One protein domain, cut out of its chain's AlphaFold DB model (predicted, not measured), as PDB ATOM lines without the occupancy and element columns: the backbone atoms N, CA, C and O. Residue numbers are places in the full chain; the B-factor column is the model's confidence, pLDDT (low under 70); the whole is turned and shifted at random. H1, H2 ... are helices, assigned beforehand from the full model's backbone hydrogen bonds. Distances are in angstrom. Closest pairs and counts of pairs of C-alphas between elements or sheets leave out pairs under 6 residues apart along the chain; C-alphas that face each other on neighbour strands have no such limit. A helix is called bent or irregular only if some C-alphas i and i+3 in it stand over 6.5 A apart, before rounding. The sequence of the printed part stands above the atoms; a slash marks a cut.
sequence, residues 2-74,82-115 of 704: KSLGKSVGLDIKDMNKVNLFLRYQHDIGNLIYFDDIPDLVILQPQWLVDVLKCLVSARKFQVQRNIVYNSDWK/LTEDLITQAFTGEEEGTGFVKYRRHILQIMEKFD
ATOM      1  N   LYS A   2      38.682  -0.311  -7.475       55.16
ATOM      2  CA  LYS A   2      38.977  -0.110  -6.032       55.16
ATOM      3  C   LYS A   2      37.785  -0.400  -5.100       55.16
ATOM      4  O   LYS A   2      37.977  -0.965  -4.030       55.16
ATOM      5  N   SER A   3      36.561  -0.057  -5.510       60.84
ATOM      6  CA  SER A   3      35.333  -0.402  -4.772       60.84
ATOM      7  C   SER A   3      35.019  -1.902  -4.806       60.84
ATOM      8  O   SER A   3      34.662  -2.466  -3.780       60.84
ATOM      9  N   LEU A   4      35.213  -2.548  -5.962       61.53
ATOM     10  CA  LEU A   4      34.983  -3.982  -6.156       61.53
ATOM     11  C   LEU A   4      35.980  -4.824  -5.342       61.53
ATOM     12  O   LEU A   4      35.578  -5.756  -4.663       61.53
ATOM     13  N   GLY A   5      37.265  -4.449  -5.344       60.25
ATOM     14  CA  GLY A   5      38.286  -5.078  -4.503       60.25
ATOM     15  C   GLY A   5      37.912  -5.016  -3.023       60.25
ATOM     16  O   GLY A   5      37.864  -6.047  -2.357       60.25
ATOM     17  N   LYS A   6      37.503  -3.835  -2.538       61.94
ATOM     18  CA  LYS A   6      36.992  -3.679  -1.169       61.94
ATOM     19  C   LYS A   6      35.772  -4.563  -0.880       61.94
ATOM     20  O   LYS A   6      35.702  -5.116   0.210       61.94
ATOM     21  N   SER A   7      34.844  -4.733  -1.829       58.66
ATOM     22  CA  SER A   7      33.639  -5.553  -1.618       58.66
ATOM     23  C   SER A   7      33.895  -7.062  -1.574       58.66
ATOM     24  O   SER A   7      33.094  -7.779  -0.988       58.66
ATOM     25  N   VAL A   8      35.000  -7.550  -2.153       64.19
ATOM     26  CA  VAL A   8      35.430  -8.960  -2.033       64.19
ATOM     27  C   VAL A   8      36.602  -9.153  -1.060       64.19
ATOM     28  O   VAL A   8      37.240 -10.201  -1.064       64.19
ATOM     29  N   GLY A   9      36.906  -8.156  -0.220       56.41
ATOM     30  CA  GLY A   9      37.985  -8.241   0.775       56.41
ATOM     31  C   GLY A   9      39.402  -8.267   0.186       56.41
ATOM     32  O   GLY A   9      40.355  -8.593   0.887       56.41
ATOM     33  N   LEU A  10      39.559  -7.917  -1.093       59.03
ATOM     34  CA  LEU A  10      40.841  -7.835  -1.783       59.03
ATOM     35  C   LEU A  10      41.319  -6.382  -1.816       59.03
ATOM     36  O   LEU A  10      40.775  -5.537  -2.532       59.03
ATOM     37  N   ASP A  11      42.373  -6.083  -1.061       62.59
ATOM     38  CA  ASP A  11      43.043  -4.786  -1.135       62.59
ATOM     39  C   ASP A  11      43.900  -4.717  -2.409       62.59
ATOM     40  O   ASP A  11      45.072  -5.101  -2.445       62.59
ATOM     41  N   ILE A  12      43.270  -4.293  -3.503       63.91
ATOM     42  CA  ILE A  12      43.912  -4.154  -4.810       63.91
ATOM     43  C   ILE A  12      44.816  -2.907  -4.785       63.91
ATOM     44  O   ILE A  12      44.402  -1.810  -5.166       63.91
ATOM     45  N   LYS A  13      46.058  -3.078  -4.311       69.75
ATOM     46  CA  LYS A  13      47.070  -2.006  -4.223       69.75
ATOM     47  C   LYS A  13      47.852  -1.779  -5.519       69.75
ATOM     48  O   LYS A  13      48.331  -0.674  -5.757       69.75
ATOM     49  N   ASP A  14      47.979  -2.811  -6.352       80.06
ATOM     50  CA  ASP A  14      48.827  -2.807  -7.546       80.06
ATOM     51  C   ASP A  14      47.986  -2.696  -8.828       80.06
ATOM     52  O   ASP A  14      47.426  -3.678  -9.320       80.06
ATOM     53  N   MET A  15      47.904  -1.484  -9.380       78.62
ATOM     54  CA  MET A  15      47.165  -1.211 -10.618       78.62
ATOM     55  C   MET A  15      47.774  -1.894 -11.850       78.62
ATOM     56  O   MET A  15      47.046  -2.171 -12.803       78.62
ATOM     57  N   ASN A  16      49.068  -2.232 -11.836       83.12
ATOM     58  CA  ASN A  16      49.697  -2.928 -12.959       83.12
ATOM     59  C   ASN A  16      49.186  -4.367 -13.055       83.12
ATOM     60  O   ASN A  16      48.844  -4.829 -14.142       83.12
ATOM     61  N   LYS A  17      49.039  -5.052 -11.913       83.00
ATOM     62  CA  LYS A  17      48.425  -6.392 -11.864       83.00
ATOM     63  C   LYS A  17      46.965  -6.378 -12.309       83.00
ATOM     64  O   LYS A  17      46.527  -7.311 -12.975       83.00
ATOM     65  N   VAL A  18      46.227  -5.314 -11.989       83.06
ATOM     66  CA  VAL A  18      44.840  -5.134 -12.448       83.06
ATOM     67  C   VAL A  18      44.772  -4.995 -13.960       83.06
ATOM     68  O   VAL A  18      43.977  -5.681 -14.595       83.06
ATOM     69  N   ASN A  19      45.614  -4.141 -14.540       85.12
ATOM     70  CA  ASN A  19      45.658  -3.954 -15.986       85.12
ATOM     71  C   ASN A  19      46.072  -5.245 -16.701       85.12
ATOM     72  O   ASN A  19      45.471  -5.595 -17.712       85.12
ATOM     73  N   LEU A  20      47.038  -5.990 -16.152       87.44
ATOM     74  CA  LEU A  20      47.433  -7.294 -16.687       87.44
ATOM     75  C   LEU A  20      46.276  -8.303 -16.639       87.44
ATOM     76  O   LEU A  20      46.014  -8.977 -17.631       87.44
ATOM     77  N   PHE A  21      45.552  -8.371 -15.518       87.88
ATOM     78  CA  PHE A  21      44.368  -9.220 -15.380       87.88
ATOM     79  C   PHE A  21      43.272  -8.841 -16.383       87.88
ATOM     80  O   PHE A  21      42.729  -9.716 -17.051       87.88
ATOM     81  N   LEU A  22      42.961  -7.549 -16.521       89.69
ATOM     82  CA  LEU A  22      41.947  -7.074 -17.462       89.69
ATOM     83  C   LEU A  22      42.325  -7.379 -18.916       89.69
ATOM     84  O   LEU A  22      41.470  -7.838 -19.666       89.69
ATOM     85  N   ARG A  23      43.594  -7.182 -19.299       90.50
ATOM     86  CA  ARG A  23      44.103  -7.553 -20.630       90.50
ATOM     87  C   ARG A  23      43.992  -9.057 -20.874       90.50
ATOM     88  O   ARG A  23      43.460  -9.457 -21.898       90.50
ATOM     89  N   TYR A  24      44.387  -9.883 -19.905       91.00
ATOM     90  CA  TYR A  24      44.236 -11.334 -20.014       91.00
ATOM     91  C   TYR A  24      42.770 -11.754 -20.212       91.00
ATOM     92  O   TYR A  24      42.467 -12.541 -21.103       91.00
ATOM     93  N   GLN A  25      41.847 -11.205 -19.413       92.44
ATOM     94  CA  GLN A  25      40.415 -11.507 -19.536       92.44
ATOM     95  C   GLN A  25      39.813 -10.993 -20.853       92.44
ATOM     96  O   GLN A  25      38.874 -11.598 -21.373       92.44
ATOM     97  N   HIS A  26      40.350  -9.895 -21.389       91.81
ATOM     98  CA  HIS A  26      40.004  -9.385 -22.709       91.81
ATOM     99  C   HIS A  26      40.460 -10.320 -23.829       91.81
ATOM    100  O   HIS A  26      39.653 -10.667 -24.689       91.81
ATOM    101  N   ASP A  27      41.710 -10.783 -23.782       89.75
ATOM    102  CA  ASP A  27      42.304 -11.635 -24.815       89.75
ATOM    103  C   ASP A  27      41.586 -12.989 -24.951       89.75
ATOM    104  O   ASP A  27      41.464 -13.518 -26.054       89.75
ATOM    105  N   ILE A  28      41.063 -13.536 -23.847       92.19
ATOM    106  CA  ILE A  28      40.256 -14.772 -23.860       92.19
ATOM    107  C   ILE A  28      38.759 -14.528 -24.117       92.19
ATOM    108  O   ILE A  28      37.991 -15.483 -24.198       92.19
ATOM    109  N   GLY A  29      38.335 -13.266 -24.241       89.12
ATOM    110  CA  GLY A  29      36.967 -12.892 -24.606       89.12
ATOM    111  C   GLY A  29      35.939 -12.938 -23.474       89.12
ATOM    112  O   GLY A  29      34.746 -12.944 -23.761       89.12
ATOM    113  N   ASN A  30      36.354 -12.952 -22.204       92.94
ATOM    114  CA  ASN A  30      35.424 -12.947 -21.064       92.94
ATOM    115  C   ASN A  30      34.831 -11.560 -20.787       92.94
ATOM    116  O   ASN A  30      33.689 -11.440 -20.351       92.94
ATOM    117  N   LEU A  31      35.612 -10.511 -21.029       93.31
ATOM    118  CA  LEU A  31      35.198  -9.113 -20.929       93.31
ATOM    119  C   LEU A  31      35.836  -8.313 -22.063       93.31
ATOM    120  O   LEU A  31      36.707  -8.810 -22.772       93.31
ATOM    121  N   ILE A  32      35.434  -7.060 -22.241       91.75
ATOM    122  CA  ILE A  32      36.089  -6.151 -23.186       91.75
ATOM    123  C   ILE A  32      36.702  -4.997 -22.410       91.75
ATOM    124  O   ILE A  32      36.021  -4.311 -21.642       91.75
ATOM    125  N   TYR A  33      38.003  -4.809 -22.606       91.56
ATOM    126  CA  TYR A  33      38.786  -3.774 -21.959       91.56
ATOM    127  C   TYR A  33      39.822  -3.225 -22.932       91.56
ATOM    128  O   TYR A  33      40.542  -3.983 -23.576       91.56
ATOM    129  N   PHE A  34      39.903  -1.903 -22.989       89.50
ATOM    130  CA  PHE A  34      40.898  -1.174 -23.756       89.50
ATOM    131  C   PHE A  34      41.566  -0.175 -22.821       89.50
ATOM    132  O   PHE A  34      40.890   0.597 -22.146       89.50
ATOM    133  N   ASP A  35      42.890  -0.209 -22.754       85.75
ATOM    134  CA  ASP A  35      43.676   0.676 -21.896       85.75
ATOM    135  C   ASP A  35      43.641   2.138 -22.361       85.75
ATOM    136  O   ASP A  35      43.711   3.048 -21.539       85.75
ATOM    137  N   ASP A  36      43.470   2.352 -23.663       86.19
ATOM    138  CA  ASP A  36      43.316   3.655 -24.307       86.19
ATOM    139  C   ASP A  36      41.870   4.189 -24.314       86.19
ATOM    140  O   ASP A  36      41.636   5.313 -24.762       86.19
ATOM    141  N   ILE A  37      40.900   3.434 -23.784       85.50
ATOM    142  CA  ILE A  37      39.523   3.900 -23.554       85.50
ATOM    143  C   ILE A  37      39.288   3.953 -22.036       85.50
ATOM    144  O   ILE A  37      38.826   2.973 -21.445       85.50
ATOM    145  N   PRO A  38      39.632   5.080 -21.378       71.19
ATOM    146  CA  PRO A  38      39.607   5.166 -19.926       71.19
ATOM    147  C   PRO A  38      38.194   4.953 -19.373       71.19
ATOM    148  O   PRO A  38      37.195   5.293 -20.007       71.19
ATOM    149  N   ASP A  39      38.131   4.396 -18.163       78.44
ATOM    150  CA  ASP A  39      36.918   4.263 -17.345       78.44
ATOM    151  C   ASP A  39      35.795   3.367 -17.904       78.44
ATOM    152  O   ASP A  39      34.689   3.352 -17.353       78.44
ATOM    153  N   LEU A  40      36.073   2.551 -18.930       85.88
ATOM    154  CA  LEU A  40      35.128   1.563 -19.449       85.88
ATOM    155  C   LEU A  40      35.674   0.131 -19.354       85.88
ATOM    156  O   LEU A  40      36.704  -0.213 -19.928       85.88
ATOM    157  N   VAL A  41      34.924  -0.736 -18.673       88.62
ATOM    158  CA  VAL A  41      35.100  -2.193 -18.717       88.62
ATOM    159  C   VAL A  41      33.745  -2.803 -19.041       88.62
ATOM    160  O   VAL A  41      32.791  -2.632 -18.281       88.62
ATOM    161  N   ILE A  42      33.648  -3.514 -20.161       90.12
ATOM    162  CA  ILE A  42      32.416  -4.192 -20.562       90.12
ATOM    163  C   ILE A  42      32.485  -5.621 -20.034       90.12
ATOM    164  O   ILE A  42      33.191  -6.461 -20.583       90.12
ATOM    165  N   LEU A  43      31.750  -5.895 -18.958       89.94
ATOM    166  CA  LEU A  43      31.763  -7.200 -18.287       89.94
ATOM    167  C   LEU A  43      31.100  -8.313 -19.108       89.94
ATOM    168  O   LEU A  43      31.393  -9.480 -18.893       89.94
ATOM    169  N   GLN A  44      30.193  -7.955 -20.019       89.94
ATOM    170  CA  GLN A  44      29.473  -8.895 -20.875       89.94
ATOM    171  C   GLN A  44      29.708  -8.529 -22.345       89.94
ATOM    172  O   GLN A  44      29.082  -7.592 -22.839       89.94
ATOM    173  N   PRO A  45      30.569  -9.256 -23.079       91.38
ATOM    174  CA  PRO A  45      30.818  -9.003 -24.501       91.38
ATOM    175  C   PRO A  45      29.544  -8.997 -25.359       91.38
ATOM    176  O   PRO A  45      29.444  -8.230 -26.316       91.38
ATOM    177  N   GLN A  46      28.537  -9.792 -24.977       89.31
ATOM    178  CA  GLN A  46      27.234  -9.838 -25.645       89.31
ATOM    179  C   GLN A  46      26.525  -8.472 -25.648       89.31
ATOM    180  O   GLN A  46      25.928  -8.111 -26.659       89.31
ATOM    181  N   TRP A  47      26.678  -7.667 -24.588       89.25
ATOM    182  CA  TRP A  47      26.142  -6.302 -24.537       89.25
ATOM    183  C   TRP A  47      26.717  -5.435 -25.664       89.25
ATOM    184  O   TRP A  47      25.967  -4.752 -26.356       89.25
ATOM    185  N   LEU A  48      28.031  -5.516 -25.919       89.44
ATOM    186  CA  LEU A  48      28.642  -4.789 -27.035       89.44
ATOM    187  C   LEU A  48      28.116  -5.305 -28.377       89.44
ATOM    188  O   LEU A  48      27.804  -4.511 -29.258       89.44
ATOM    189  N   VAL A  49      27.990  -6.623 -28.538       87.62
ATOM    190  CA  VAL A  49      27.426  -7.217 -29.758       87.62
ATOM    191  C   VAL A  49      26.015  -6.689 -30.018       87.62
ATOM    192  O   VAL A  49      25.685  -6.370 -31.158       87.62
ATOM    193  N   ASP A  50      25.184  -6.560 -28.986       84.06
ATOM    194  CA  ASP A  50      23.814  -6.079 -29.143       84.06
ATOM    195  C   ASP A  50      23.738  -4.595 -29.494       84.06
ATOM    196  O   ASP A  50      22.941  -4.251 -30.368       84.06
ATOM    197  N   VAL A  51      24.634  -3.773 -28.937       84.44
ATOM    198  CA  VAL A  51      24.845  -2.374 -29.348       84.44
ATOM    199  C   VAL A  51      25.260  -2.283 -30.815       84.44
ATOM    200  O   VAL A  51      24.669  -1.530 -31.590       84.44
ATOM    201  N   LEU A  52      26.272  -3.058 -31.224       86.31
ATOM    202  CA  LEU A  52      26.749  -3.062 -32.607       86.31
ATOM    203  C   LEU A  52      25.622  -3.470 -33.558       86.31
ATOM    204  O   LEU A  52      25.449  -2.861 -34.612       86.31
ATOM    205  N   LYS A  53      24.794  -4.443 -33.164       81.62
ATOM    206  CA  LYS A  53      23.644  -4.863 -33.965       81.62
ATOM    207  C   LYS A  53      22.634  -3.737 -34.208       81.62
ATOM    208  O   LYS A  53      21.989  -3.783 -35.253       81.62
ATOM    209  N   CYS A  54      22.491  -2.755 -33.317       77.31
ATOM    210  CA  CYS A  54      21.574  -1.628 -33.523       77.31
ATOM    211  C   CYS A  54      22.017  -0.730 -34.689       77.31
ATOM    212  O   CYS A  54      21.171  -0.190 -35.392       77.31
ATOM    213  N   LEU A  55      23.327  -0.612 -34.934       77.88
ATOM    214  CA  LEU A  55      23.881   0.260 -35.978       77.88
ATOM    215  C   LEU A  55      24.258  -0.487 -37.262       77.88
ATOM    216  O   LEU A  55      24.063   0.045 -38.351       77.88
ATOM    217  N   VAL A  56      24.798  -1.706 -37.150       77.94
ATOM    218  CA  VAL A  56      25.448  -2.411 -38.270       77.94
ATOM    219  C   VAL A  56      24.882  -3.799 -38.595       77.94
ATOM    220  O   VAL A  56      25.542  -4.604 -39.251       77.94
ATOM    221  N   SER A  57      23.647  -4.101 -38.179       70.44
ATOM    222  CA  SER A  57      22.985  -5.360 -38.559       70.44
ATOM    223  C   SER A  57      22.350  -5.343 -39.944       70.44
ATOM    224  O   SER A  57      21.905  -4.319 -40.450       70.44
ATOM    225  N   ALA A  58      22.180  -6.541 -40.506       62.03
ATOM    226  CA  ALA A  58      21.324  -6.747 -41.666       62.03
ATOM    227  C   ALA A  58      19.867  -6.345 -41.373       62.03
ATOM    228  O   ALA A  58      19.328  -6.656 -40.308       62.03
ATOM    229  N   ARG A  59      19.203  -5.776 -42.385       63.50
ATOM    230  CA  ARG A  59      17.807  -5.301 -42.366       63.50
ATOM    231  C   ARG A  59      16.813  -6.236 -41.665       63.50
ATOM    232  O   ARG A  59      15.937  -5.778 -40.942       63.50
ATOM    233  N   LYS A  60      16.966  -7.556 -41.825       56.09
ATOM    234  CA  LYS A  60      16.102  -8.567 -41.183       56.09
ATOM    235  C   LYS A  60      16.116  -8.518 -39.647       56.09
ATOM    236  O   LYS A  60      15.099  -8.802 -39.032       56.09
ATOM    237  N   PHE A  61      17.238  -8.136 -39.041       59.94
ATOM    238  CA  PHE A  61      17.376  -8.022 -37.586       59.94
ATOM    239  C   PHE A  61      16.928  -6.654 -37.065       59.94
ATOM    240  O   PHE A  61      16.472  -6.554 -35.934       59.94
ATOM    241  N   GLN A  62      17.002  -5.614 -37.901       64.88
ATOM    242  CA  GLN A  62      16.480  -4.285 -37.570       64.88
ATOM    243  C   GLN A  62      14.944  -4.292 -37.513       64.88
ATOM    244  O   GLN A  62      14.358  -3.738 -36.588       64.88
ATOM    245  N   VAL A  63      14.292  -5.000 -38.447       61.50
ATOM    246  CA  VAL A  63      12.827  -5.177 -38.462       61.50
ATOM    247  C   VAL A  63      12.330  -5.940 -37.229       61.50
ATOM    248  O   VAL A  63      11.300  -5.584 -36.672       61.50
ATOM    249  N   GLN A  64      13.075  -6.948 -36.755       59.28
ATOM    250  CA  GLN A  64      12.738  -7.694 -35.531       59.28
ATOM    251  C   GLN A  64      12.806  -6.844 -34.251       59.28
ATOM    252  O   GLN A  64      12.223  -7.231 -33.245       59.28
ATOM    253  N   ARG A  65      13.498  -5.698 -34.287       60.44
ATOM    254  CA  ARG A  65      13.664  -4.774 -33.154       60.44
ATOM    255  C   ARG A  65      12.747  -3.547 -33.221       60.44
ATOM    256  O   ARG A  65      12.988  -2.578 -32.520       60.44
ATOM    257  N   ASN A  66      11.715  -3.560 -34.072       58.50
ATOM    258  CA  ASN A  66      10.792  -2.431 -34.266       58.50
ATOM    259  C   ASN A  66      11.477  -1.099 -34.651       58.50
ATOM    260  O   ASN A  66      10.890  -0.031 -34.481       58.50
ATOM    261  N   ILE A  67      12.691  -1.138 -35.215       62.38
ATOM    262  CA  ILE A  67      13.353   0.067 -35.726       62.38
ATOM    263  C   ILE A  67      12.583   0.530 -36.970       62.38
ATOM    264  O   ILE A  67      12.517  -0.186 -37.974       62.38
ATOM    265  N   VAL A  68      11.988   1.727 -36.909       59.78
ATOM    266  CA  VAL A  68      11.249   2.319 -38.032       59.78
ATOM    267  C   VAL A  68      12.225   2.595 -39.172       59.78
ATOM    268  O   VAL A  68      13.026   3.527 -39.129       59.78
ATOM    269  N   TYR A  69      12.162   1.757 -40.205       65.19
ATOM    270  CA  TYR A  69      13.010   1.868 -41.385       65.19
ATOM    271  C   TYR A  69      12.565   3.064 -42.243       65.19
ATOM    272  O   TYR A  69      11.685   2.945 -43.099       65.19
ATOM    273  N   ASN A  70      13.148   4.229 -41.975       71.06
ATOM    274  CA  ASN A  70      12.869   5.496 -42.648       71.06
ATOM    275  C   ASN A  70      13.831   5.754 -43.832       71.06
ATOM    276  O   ASN A  70      14.622   4.893 -44.234       71.06
ATOM    277  N   SER A  71      13.726   6.939 -44.437       76.88
ATOM    278  CA  SER A  71      14.608   7.403 -45.517       76.88
ATOM    279  C   SER A  71      16.091   7.351 -45.149       76.88
ATOM    280  O   SER A  71      16.913   7.026 -46.007       76.88
ATOM    281  N   ASP A  72      16.418   7.598 -43.885       76.94
ATOM    282  CA  ASP A  72      17.783   7.824 -43.409       76.94
ATOM    283  C   ASP A  72      18.559   6.500 -43.343       76.94
ATOM    284  O   ASP A  72      19.712   6.416 -43.764       76.94
ATOM    285  N   TRP A  73      17.896   5.405 -42.951       80.44
ATOM    286  CA  TRP A  73      18.466   4.053 -43.046       80.44
ATOM    287  C   TRP A  73      18.752   3.636 -44.494       80.44
ATOM    288  O   TRP A  73      19.766   2.996 -44.786       80.44
ATOM    289  N   LYS A  74      17.882   4.023 -45.436       81.19
ATOM    290  CA  LYS A  74      18.113   3.780 -46.866       81.19
ATOM    291  C   LYS A  74      19.289   4.612 -47.387       81.19
ATOM    292  O   LYS A  74      20.023   4.135 -48.258       81.19
ATOM    293  N   LEU A  82      26.555   7.700 -41.823       88.12
ATOM    294  CA  LEU A  82      25.933   7.591 -40.513       88.12
ATOM    295  C   LEU A  82      25.861   8.987 -39.884       88.12
ATOM    296  O   LEU A  82      26.890   9.579 -39.546       88.12
ATOM    297  N   THR A  83      24.643   9.512 -39.763       85.75
ATOM    298  CA  THR A  83      24.348  10.849 -39.228       85.75
ATOM    299  C   THR A  83      24.167  10.814 -37.706       85.75
ATOM    300  O   THR A  83      23.809   9.772 -37.146       85.75
ATOM    301  N   GLU A  84      24.374  11.943 -37.014       83.50
ATOM    302  CA  GLU A  84      24.122  12.029 -35.561       83.50
ATOM    303  C   GLU A  84      22.675  11.669 -35.191       83.50
ATOM    304  O   GLU A  84      22.436  11.053 -34.143       83.50
ATOM    305  N   ASP A  85      21.715  12.022 -36.048       81.12
ATOM    306  CA  ASP A  85      20.296  11.736 -35.841       81.12
ATOM    307  C   ASP A  85      20.026  10.233 -35.879       81.12
ATOM    308  O   ASP A  85      19.357   9.710 -34.985       81.12
ATOM    309  N   LEU A  86      20.614   9.513 -36.841       81.94
ATOM    310  CA  LEU A  86      20.463   8.062 -36.939       81.94
ATOM    311  C   LEU A  86      21.103   7.347 -35.740       81.94
ATOM    312  O   LEU A  86      20.518   6.411 -35.200       81.94
ATOM    313  N   ILE A  87      22.272   7.816 -35.279       84.69
ATOM    314  CA  ILE A  87      22.917   7.287 -34.063       84.69
ATOM    315  C   ILE A  87      22.010   7.500 -32.848       84.69
ATOM    316  O   ILE A  87      21.856   6.605 -32.017       84.69
ATOM    317  N   THR A  88      21.398   8.680 -32.740       81.44
ATOM    318  CA  THR A  88      20.489   9.000 -31.638       81.44
ATOM    319  C   THR A  88      19.268   8.093 -31.667       81.44
ATOM    320  O   THR A  88      19.016   7.426 -30.669       81.44
ATOM    321  N   GLN A  89      18.592   7.979 -32.814       78.25
ATOM    322  CA  GLN A  89      17.436   7.097 -32.996       78.25
ATOM    323  C   GLN A  89      17.769   5.637 -32.652       78.25
ATOM    324  O   GLN A  89      17.018   4.992 -31.919       78.25
ATOM    325  N   ALA A  90      18.916   5.134 -33.123       79.44
ATOM    326  CA  ALA A  90      19.355   3.763 -32.870       79.44
ATOM    327  C   ALA A  90      19.615   3.476 -31.381       79.44
ATOM    328  O   ALA A  90      19.417   2.350 -30.939       79.44
ATOM    329  N   PHE A  91      20.055   4.469 -30.599       79.75
ATOM    330  CA  PHE A  91      20.337   4.294 -29.167       79.75
ATOM    331  C   PHE A  91      19.134   4.593 -28.266       79.75
ATOM    332  O   PHE A  91      19.108   4.113 -27.136       79.75
ATOM    333  N   THR A  92      18.155   5.371 -28.738       73.94
ATOM    334  CA  THR A  92      16.920   5.684 -27.997       73.94
ATOM    335  C   THR A  92      15.789   4.685 -28.236       73.94
ATOM    336  O   THR A  92      14.849   4.658 -27.454       73.94
ATOM    337  N   GLY A  93      15.846   3.895 -29.313       63.94
ATOM    338  CA  GLY A  93      14.801   2.932 -29.685       63.94
ATOM    339  C   GLY A  93      14.794   1.616 -28.895       63.94
ATOM    340  O   GLY A  93      14.002   0.736 -29.212       63.94
ATOM    341  N   GLU A  94      15.671   1.459 -27.905       63.31
ATOM    342  CA  GLU A  94      15.858   0.224 -27.132       63.31
ATOM    343  C   GLU A  94      15.226   0.336 -25.731       63.31
ATOM    344  O   GLU A  94      15.039   1.438 -25.215       63.31
ATOM    345  N   GLU A  95      14.906  -0.806 -25.109       59.84
ATOM    346  CA  GLU A  95      14.214  -0.880 -23.808       59.84
ATOM    347  C   GLU A  95      14.924  -0.084 -22.690       59.84
ATOM    348  O   GLU A  95      16.161  -0.038 -22.603       59.84
ATOM    349  N   GLU A  96      14.130   0.517 -21.791       54.28
ATOM    350  CA  GLU A  96      14.619   1.178 -20.575       54.28
ATOM    351  C   GLU A  96      15.463   0.196 -19.741       54.28
ATOM    352  O   GLU A  96      14.948  -0.732 -19.126       54.28
ATOM    353  N   GLY A  97      16.787   0.397 -19.721       58.66
ATOM    354  CA  GLY A  97      17.723  -0.422 -18.936       58.66
ATOM    355  C   GLY A  97      19.027  -0.790 -19.648       58.66
ATOM    356  O   GLY A  97      20.015  -1.100 -18.986       58.66
ATOM    357  N   THR A  98      19.087  -0.687 -20.980       67.56
ATOM    358  CA  THR A  98      20.285  -1.046 -21.773       67.56
ATOM    359  C   THR A  98      21.469  -0.086 -21.582       67.56
ATOM    360  O   THR A  98      22.631  -0.470 -21.739       67.56
ATOM    361  N   GLY A  99      21.193   1.173 -21.218       74.69
ATOM    362  CA  GLY A  99      22.204   2.186 -20.905       74.69
ATOM    363  C   GLY A  99      23.018   2.684 -22.108       74.69
ATOM    364  O   GLY A  99      24.020   3.371 -21.905       74.69
ATOM    365  N   PHE A 100      22.619   2.380 -23.347       82.56
ATOM    366  CA  PHE A 100      23.391   2.714 -24.557       82.56
ATOM    367  C   PHE A 100      23.661   4.215 -24.691       82.56
ATOM    368  O   PHE A 100      24.802   4.624 -24.910       82.56
ATOM    369  N   VAL A 101      22.645   5.051 -24.449       81.31
ATOM    370  CA  VAL A 101      22.767   6.520 -24.483       81.31
ATOM    371  C   VAL A 101      23.831   7.022 -23.500       81.31
ATOM    372  O   VAL A 101      24.654   7.863 -23.861       81.31
ATOM    373  N   LYS A 102      23.885   6.457 -22.285       84.69
ATOM    374  CA  LYS A 102      24.869   6.821 -21.250       84.69
ATOM    375  C   LYS A 102      26.306   6.545 -21.698       84.69
ATOM    376  O   LYS A 102      27.211   7.310 -21.371       84.69
ATOM    377  N   TYR A 103      26.525   5.466 -22.448       86.62
ATOM    378  CA  TYR A 103      27.852   5.041 -22.899       86.62
ATOM    379  C   TYR A 103      28.154   5.398 -24.364       86.62
ATOM    380  O   TYR A 103      29.198   4.987 -24.871       86.62
ATOM    381  N   ARG A 104      27.316   6.220 -25.018       86.62
ATOM    382  CA  ARG A 104      27.412   6.605 -26.442       86.62
ATOM    383  C   ARG A 104      28.836   6.920 -26.896       86.62
ATOM    384  O   ARG A 104      29.318   6.329 -27.854       86.62
ATOM    385  N   ARG A 105      29.525   7.828 -26.193       87.12
ATOM    386  CA  ARG A 105      30.892   8.249 -26.548       87.12
ATOM    387  C   ARG A 105      31.864   7.067 -26.588       87.12
ATOM    388  O   ARG A 105      32.638   6.951 -27.531       87.12
ATOM    389  N   HIS A 106      31.815   6.197 -25.581       89.06
ATOM    390  CA  HIS A 106      32.703   5.038 -25.496       89.06
ATOM    391  C   HIS A 106      32.375   3.993 -26.566       89.06
ATOM    392  O   HIS A 106      33.281   3.426 -27.164       89.06
ATOM    393  N   ILE A 107      31.087   3.774 -26.849       89.81
ATOM    394  CA  ILE A 107      30.639   2.867 -27.913       89.81
ATOM    395  C   ILE A 107      31.208   3.308 -29.265       89.81
ATOM    396  O   ILE A 107      31.806   2.497 -29.968       89.81
ATOM    397  N   LEU A 108      31.075   4.594 -29.610       89.75
ATOM    398  CA  LEU A 108      31.594   5.126 -30.872       89.75
ATOM    399  C   LEU A 108      33.123   5.002 -30.950       89.75
ATOM    400  O   LEU A 108      33.638   4.567 -31.976       89.75
ATOM    401  N   GLN A 109      33.846   5.269 -29.855       90.75
ATOM    402  CA  GLN A 109      35.299   5.049 -29.788       90.75
ATOM    403  C   GLN A 109      35.683   3.584 -30.039       90.75
ATOM    404  O   GLN A 109      36.632   3.315 -30.771       90.75
ATOM    405  N   ILE A 110      34.932   2.632 -29.480       91.75
ATOM    406  CA  ILE A 110      35.152   1.199 -29.716       91.75
ATOM    407  C   ILE A 110      34.881   0.840 -31.183       91.75
ATOM    408  O   ILE A 110      35.666   0.118 -31.795       91.75
ATOM    409  N   MET A 111      33.803   1.360 -31.772       91.69
ATOM    410  CA  MET A 111      33.480   1.130 -33.185       91.69
ATOM    411  C   MET A 111      34.537   1.714 -34.129       91.69
ATOM    412  O   MET A 111      34.878   1.069 -35.120       91.69
ATOM    413  N   GLU A 112      35.076   2.897 -33.823       91.38
ATOM    414  CA  GLU A 112      36.202   3.492 -34.555       91.38
ATOM    415  C   GLU A 112      37.479   2.653 -34.406       91.38
ATOM    416  O   GLU A 112      38.208   2.464 -35.383       91.38
ATOM    417  N   LYS A 113      37.744   2.124 -33.201       90.12
ATOM    418  CA  LYS A 113      38.910   1.274 -32.911       90.12
ATOM    419  C   LYS A 113      38.872  -0.040 -33.692       90.12
ATOM    420  O   LYS A 113      39.913  -0.503 -34.150       90.12
ATOM    421  N   PHE A 114      37.684  -0.611 -33.877       89.44
ATOM    422  CA  PHE A 114      37.465  -1.789 -34.719       89.44
ATOM    423  C   PHE A 114      37.321  -1.470 -36.214       89.44
ATOM    424  O   PHE A 114      37.035  -2.372 -36.999       89.44
ATOM    425  N   ASP A 115      37.497  -0.203 -36.614       91.69
ATOM    426  CA  ASP A 115      37.313   0.281 -37.988       91.69
ATOM    427  C   ASP A 115      35.934  -0.115 -38.579       91.69
ATOM    428  O   ASP A 115      35.784  -0.331 -39.782       91.69
TER     429      ASP A 115
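Overview. This is residues 2 to 74 and 82 to 115 of the 704 residues of an uncharacterized protein of Mytilus coruscus (UniProt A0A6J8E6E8). Three helices, H3, H6 and H7, cross one another in a small cluster, and the rest trails away from it: H2 and then H1 towards one end, the small H4 and H5 towards the other. Between H2 and H3, residues 28 to 44 make a loop that folds back, residues 32 to 33 pairing antiparallel with 41 to 42. The printed part has 107 residues with seven named helices, H1 to H7 in order, and no named strand; the class is all helix. The whole is loose, with a radius of gyration of the C-alphas of 16.8 A, and spans 53 by 29 by 23 A.

Arrangement. Begin at H1, residues 2 to 7, and go on to H2, residues 15 to 27: they are apart, and neither touches any helix. Next look at H3, residues 45 to 56, which with residues 54 to 55 alone touches H6, residues 84 to 92, at a steep tilt of 45 degrees, opposite ways; the closest C-alphas, of Cys 54 and Ala 90, are 5.9 A apart. With residues 48 to 52 alone H3 touches H7, residues 100 to 113, about perpendicular at 84 degrees; the closest C-alphas are those of Val 51 and Phe 100, at 7.1 A. H4, residues 59 to 63, is close to H3 but not clearly touching, and H5, residues 71 to 74, stands likewise to H6; each closest C-alpha pair, Cys 54 and Gln 62, then Asp 72 and Leu 86, is 7.0 A apart. H7 touches H6 with residues 100 to 104 alone, at a steep tilt of 55 degrees, opposite ways, Phe 91 and Val 101 having the closest C-alphas at 5.7 A. Each O i to N i+4 pair is within hydrogen-bond range in H1, H2, H4 and H6, against 7 of 8 in H3 and 8 of 10 in H7; H5 is too short for one.

Along the chain. Find C-alpha 2 at (38.977, -0.110, -6.032), where H1 begins. H2 measures 18.3 A from first to last C-alpha, H3 16.2 A and H6 12.2 A. H7, 17.7 A, ends at C-alpha 113, (38.910, 1.274, -32.911), and is irregular, with C-alphas 102 and 105 8.1 A apart.

Size, cuts and confidence. The C-alphas farthest apart are those of Gly 9 and Ser 71, at 54.2 A. Residues 75 to 81 are not printed, and C-alphas 74 and 82 are 10.8 A apart across this cut. The link from H2 to H3 is long, with 17 residues. Look for pLDDT under 70 at residues 2 to 13, 58 to 69 and 93 to 98.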